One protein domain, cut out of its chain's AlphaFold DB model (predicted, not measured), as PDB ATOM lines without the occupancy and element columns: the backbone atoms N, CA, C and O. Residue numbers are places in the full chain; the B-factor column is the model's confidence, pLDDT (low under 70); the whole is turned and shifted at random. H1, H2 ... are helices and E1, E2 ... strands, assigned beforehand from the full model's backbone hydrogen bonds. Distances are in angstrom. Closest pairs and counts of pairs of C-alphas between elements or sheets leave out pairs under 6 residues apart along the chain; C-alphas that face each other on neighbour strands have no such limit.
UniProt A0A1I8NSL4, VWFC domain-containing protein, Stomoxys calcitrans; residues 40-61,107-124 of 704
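This is residues 40 to 61 and 107 to 124 of the 704 residues of the protein "VWFC domain-containing protein" of Stomoxys calcitrans (UniProt A0A1I8NSL4). With little regular structure, this small domain has a short two-stranded sheet of E1 and E2 towards one end and one short helix, H1, towards the other, while residues 40 to 53, with no named element, run along its length. The printed part has 40 residues, with E1, H1 and E2 in that order; the strands are antiparallel, and the class is mixed, with 15 residues in named elements. It is compact, with a radius of gyration of the C-alphas of 10.2 A, and only just elongated, spanning 31 by 21 by 16 A.

E1, residues 54 to 57, and E2, residues 119 to 122, are antiparallel neighbours at 136 degrees; N 55 and O 121 are within hydrogen-bond range at 2.9 A. H1, residues 108 to 114, comes closest to E2 at the C-alphas of Arg 112 and His 119, 5.8 A apart. In H1, 2 of 3 O i to N i+4 pairs are within hydrogen-bond range.

E1 begins at C-alpha 54 (-9.213, 7.704, -80.458) and is 9.1 A long. H1 and E2 are each 10.0 A long; E2 ends at C-alpha 122 (-7.064, 4.135, -81.656).

Residues 62 to 106 are not printed, and C-alphas 61 and 107 are 23.9 A apart across the cut. The link from H1 to E2 is tight. Residues 60 to 61 have pLDDT under 70.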
ATOM      1  N   ASP A  40     -23.049 -11.537 -69.629       83.88
ATOM      2  CA  ASP A  40     -24.331 -10.837 -69.603       83.88
ATOM      3  C   ASP A  40     -24.075  -9.325 -69.642       83.88
ATOM      4  O   ASP A  40     -24.021  -8.645 -68.619       83.88
ATOM      5  N   CYS A  41     -23.955  -8.797 -70.861       85.88
ATOM      6  CA  CYS A  41     -23.704  -7.392 -71.204       85.88
ATOM      7  C   CYS A  41     -24.749  -6.373 -70.693       85.88
ATOM      8  O   CYS A  41     -24.710  -5.206 -71.063       85.88
ATOM      9  N   VAL A  42     -25.685  -6.795 -69.840       86.88
ATOM     10  CA  VAL A  42     -26.799  -6.002 -69.295       86.88
ATOM     11  C   VAL A  42     -26.319  -4.866 -68.379       86.88
ATOM     12  O   VAL A  42     -26.973  -3.828 -68.308       86.88
ATOM     13  N   ASP A  43     -25.182  -5.044 -67.698       85.50
ATOM     14  CA  ASP A  43     -24.562  -4.037 -66.817       85.50
ATOM     15  C   ASP A  43     -23.398  -3.262 -67.488       85.50
ATOM     16  O   ASP A  43     -22.815  -2.379 -66.853       85.50
ATOM     17  N   VAL A  44     -23.041  -3.554 -68.749       85.56
ATOM     18  CA  VAL A  44     -21.931  -2.876 -69.452       85.56
ATOM     19  C   VAL A  44     -22.445  -1.632 -70.176       85.56
ATOM     20  O   VAL A  44     -23.256  -1.720 -71.094       85.56
ATOM     21  N   GLN A  45     -21.959  -0.458 -69.772       87.19
ATOM     22  CA  GLN A  45     -22.343   0.821 -70.367       87.19
ATOM     23  C   GLN A  45     -21.313   1.264 -71.417       87.19
ATOM     24  O   GLN A  45     -20.162   1.536 -71.082       87.19
ATOM     25  N   CYS A  46     -21.737   1.341 -72.680       88.62
ATOM     26  CA  CYS A  46     -20.873   1.702 -73.805       88.62
ATOM     27  C   CYS A  46     -20.477   3.195 -73.807       88.62
ATOM     28  O   CYS A  46     -21.259   4.039 -73.352       88.62
ATOM     29  N   PRO A  47     -19.274   3.544 -74.306       86.25
ATOM     30  CA  PRO A  47     -18.819   4.927 -74.402       86.25
ATOM     31  C   PRO A  47     -19.527   5.686 -75.535       86.25
ATOM     32  O   PRO A  47     -19.432   5.320 -76.699       86.25
ATOM     33  N   PHE A  48     -20.178   6.805 -75.203       89.31
ATOM     34  CA  PHE A  48     -20.784   7.718 -76.189       89.31
ATOM     35  C   PHE A  48     -19.788   8.715 -76.810       89.31
ATOM     36  O   PHE A  48     -20.138   9.447 -77.731       89.31
ATOM     37  N   ALA A  49     -18.568   8.788 -76.278       91.62
ATOM     38  CA  ALA A  49     -17.483   9.627 -76.769       91.62
ATOM     39  C   ALA A  49     -16.143   8.971 -76.421       91.62
ATOM     40  O   ALA A  49     -16.015   8.345 -75.366       91.62
ATOM     41  N   CYS A  50     -15.149   9.139 -77.293       93.62
ATOM     42  CA  CYS A  50     -13.815   8.570 -77.128       93.62
ATOM     43  C   CYS A  50     -12.777   9.638 -76.737       93.62
ATOM     44  O   CYS A  50     -13.010  10.831 -76.962       93.62
ATOM     45  N   PRO A  51     -11.630   9.241 -76.153       94.31
ATOM     46  CA  PRO A  51     -10.498  10.140 -75.929       94.31
ATOM     47  C   PRO A  51      -9.944  10.732 -77.238       94.31
ATOM     48  O   PRO A  51     -10.225  10.242 -78.328       94.31
ATOM     49  N   ILE A  52      -9.161  11.813 -77.147       92.94
ATOM     50  CA  ILE A  52      -8.762  12.621 -78.317       92.94
ATOM     51  C   ILE A  52      -7.857  11.880 -79.322       92.94
ATOM     52  O   ILE A  52      -7.910  12.166 -80.519       92.94
ATOM     53  N   ASP A  53      -7.083  10.904 -78.854       92.25
ATOM     54  CA  ASP A  53      -6.233   9.991 -79.637       92.25
ATOM     55  C   ASP A  53      -7.016   8.844 -80.308       92.25
ATOM     56  O   ASP A  53      -6.449   8.010 -81.006       92.25
ATOM     57  N   SER A  54      -8.330   8.803 -80.095       94.44
ATOM     58  CA  SER A  54      -9.213   7.704 -80.458       94.44
ATOM     59  C   SER A  54     -10.397   8.206 -81.285       94.44
ATOM     60  O   SER A  54     -10.705   9.403 -81.319       94.44
ATOM     61  N   TYR A  55     -11.093   7.289 -81.946       92.50
ATOM     62  CA  TYR A  55     -12.394   7.524 -82.569       92.50
ATOM     63  C   TYR A  55     -13.378   6.427 -82.152       92.50
ATOM     64  O   TYR A  55     -12.973   5.346 -81.726       92.50
ATOM     65  N   LEU A  56     -14.677   6.723 -82.209       92.25
ATOM     66  CA  LEU A  56     -15.718   5.718 -82.005       92.25
ATOM     67  C   LEU A  56     -15.919   5.019 -83.348       92.25
ATOM     68  O   LEU A  56     -16.380   5.674 -84.278       92.25
ATOM     69  N   LYS A  57     -15.555   3.739 -83.458       86.00
ATOM     70  CA  LYS A  57     -15.797   2.992 -84.695       86.00
ATOM     71  C   LYS A  57     -17.283   2.655 -84.803       86.00
ATOM     72  O   LYS A  57     -17.883   2.205 -83.822       86.00
ATOM     73  N   THR A  58     -17.863   2.889 -85.973       81.94
ATOM     74  CA  THR A  58     -19.271   2.641 -86.284       81.94
ATOM     75  C   THR A  58     -19.398   1.683 -87.467       81.94
ATOM     76  O   THR A  58     -18.482   1.537 -88.268       81.94
ATOM     77  N   ASN A  59     -20.551   1.030 -87.611       70.12
ATOM     78  CA  ASN A  59     -20.772   0.057 -88.690       70.12
ATOM     79  C   ASN A  59     -20.776   0.671 -90.101       70.12
ATOM     80  O   ASN A  59     -20.795  -0.080 -91.066       70.12
ATOM     81  N   ALA A  60     -20.793   2.002 -90.229       65.12
ATOM     82  CA  ALA A  60     -20.642   2.676 -91.517       65.12
ATOM     83  C   ALA A  60     -19.173   2.745 -91.980       65.12
ATOM     84  O   ALA A  60     -18.924   3.051 -93.135       65.12
ATOM     85  N   ASP A  61     -18.220   2.455 -91.085       59.38
ATOM     86  CA  ASP A  61     -16.774   2.499 -91.341       59.38
ATOM     87  C   ASP A  61     -16.191   1.106 -91.700       59.38
ATOM     88  O   ASP A  61     -14.974   0.950 -91.759       59.38
ATOM     89  N   SER A 107     -13.352  -4.130 -68.029       74.94
ATOM     90  CA  SER A 107     -12.128  -4.085 -68.827       74.94
ATOM     91  C   SER A 107     -12.436  -3.697 -70.273       74.94
ATOM     92  O   SER A 107     -13.502  -4.005 -70.811       74.94
ATOM     93  N   HIS A 108     -11.465  -3.089 -70.951       71.94
ATOM     94  CA  HIS A 108     -11.557  -2.775 -72.380       71.94
ATOM     95  C   HIS A 108     -11.925  -4.018 -73.227       71.94
ATOM     96  O   HIS A 108     -12.678  -3.911 -74.194       71.94
ATOM     97  N   THR A 109     -11.512  -5.223 -72.803       77.00
ATOM     98  CA  THR A 109     -11.866  -6.499 -73.459       77.00
ATOM     99  C   THR A 109     -13.300  -6.991 -73.207       77.00
ATOM    100  O   THR A 109     -13.793  -7.844 -73.948       77.00
ATOM    101  N   GLU A 110     -13.979  -6.486 -72.177       79.81
ATOM    102  CA  GLU A 110     -15.407  -6.726 -71.926       79.81
ATOM    103  C   GLU A 110     -16.248  -5.665 -72.640       79.81
ATOM    104  O   GLU A 110     -17.231  -6.010 -73.294       79.81
ATOM    105  N   VAL A 111     -15.804  -4.401 -72.627       80.69
ATOM    106  CA  VAL A 111     -16.414  -3.319 -73.416       80.69
ATOM    107  C   VAL A 111     -16.416  -3.676 -74.906       80.69
ATOM    108  O   VAL A 111     -17.482  -3.657 -75.507       80.69
ATOM    109  N   ARG A 112     -15.293  -4.116 -75.496       79.94
ATOM    110  CA  ARG A 112     -15.262  -4.563 -76.909       79.94
ATOM    111  C   ARG A 112     -16.211  -5.729 -77.220       79.94
ATOM    112  O   ARG A 112     -16.723  -5.796 -78.327       79.94
ATOM    113  N   ARG A 113     -16.465  -6.641 -76.270       83.44
ATOM    114  CA  ARG A 113     -17.386  -7.783 -76.470       83.44
ATOM    115  C   ARG A 113     -18.861  -7.425 -76.313       83.44
ATOM    116  O   ARG A 113     -19.702  -8.114 -76.874       83.44
ATOM    117  N   CYS A 114     -19.174  -6.401 -75.524       87.94
ATOM    118  CA  CYS A 114     -20.549  -5.985 -75.243       87.94
ATOM    119  C   CYS A 114     -21.003  -4.772 -76.062       87.94
ATOM    120  O   CYS A 114     -22.199  -4.574 -76.260       87.94
ATOM    121  N   CYS A 115     -20.052  -3.980 -76.548       86.88
ATOM    122  CA  CYS A 115     -20.248  -2.787 -77.361       86.88
ATOM    123  C   CYS A 115     -19.670  -3.024 -78.762       86.88
ATOM    124  O   CYS A 115     -18.872  -2.232 -79.261       86.88
ATOM    125  N   GLU A 116     -20.084  -4.141 -79.368       76.94
ATOM    126  CA  GLU A 116     -19.699  -4.646 -80.699       76.94
ATOM    127  C   GLU A 116     -19.587  -3.510 -81.737       76.94
ATOM    128  O   GLU A 116     -18.575  -3.373 -82.415       76.94
ATOM    129  N   HIS A 117     -20.570  -2.606 -81.716       77.62
ATOM    130  CA  HIS A 117     -20.771  -1.492 -82.651       77.62
ATOM    131  C   HIS A 117     -20.499  -0.091 -82.057       77.62
ATOM    132  O   HIS A 117     -20.866   0.918 -82.656       77.62
ATOM    133  N   GLN A 118     -19.975  -0.014 -80.826       83.12
ATOM    134  CA  GLN A 118     -19.741   1.236 -80.080       83.12
ATOM    135  C   GLN A 118     -18.516   1.103 -79.165       83.12
ATOM    136  O   GLN A 118     -18.605   1.247 -77.941       83.12
ATOM    137  N   HIS A 119     -17.359   0.803 -79.749       87.50
ATOM    138  CA  HIS A 119     -16.093   0.764 -79.029       87.50
ATOM    139  C   HIS A 119     -15.109   1.786 -79.605       87.50
ATOM    140  O   HIS A 119     -15.138   2.121 -80.788       87.50
ATOM    141  N   CYS A 120     -14.240   2.308 -78.741       92.25
ATOM    142  CA  CYS A 120     -13.197   3.225 -79.174       92.25
ATOM    143  C   CYS A 120     -12.062   2.444 -79.842       92.25
ATOM    144  O   CYS A 120     -11.568   1.452 -79.295       92.25
ATOM    145  N   VAL A 121     -11.642   2.918 -81.008       91.94
ATOM    146  CA  VAL A 121     -10.472   2.442 -81.745       91.94
ATOM    147  C   VAL A 121      -9.429   3.556 -81.724       91.94
ATOM    148  O   VAL A 121      -9.764   4.742 -81.772       91.94
ATOM    149  N   CYS A 122      -8.161   3.181 -81.587       95.12
ATOM    150  CA  CYS A 122      -7.064   4.135 -81.656       95.12
ATOM    151  C   CYS A 122      -6.950   4.716 -83.062       95.12
ATOM    152  O   CYS A 122      -7.095   3.991 -84.047       95.12
ATOM    153  N   LYS A 123      -6.672   6.016 -83.158       93.81
ATOM    154  CA  LYS A 123      -6.237   6.611 -84.423       93.81
ATOM    155  C   LYS A 123      -4.865   6.057 -84.796       93.81
ATOM    156  O   LYS A 123      -4.127   5.572 -83.937       93.81
ATOM    157  N   GLU A 124      -4.531   6.169 -86.075       92.88
ATOM    158  CA  GLU A 124      -3.159   5.999 -86.533       92.88
ATOM    159  C   GLU A 124      -2.226   6.932 -85.743       92.88
ATOM    160  O   GLU A 124      -2.572   8.081 -85.445       92.88
TER     161      GLU A 124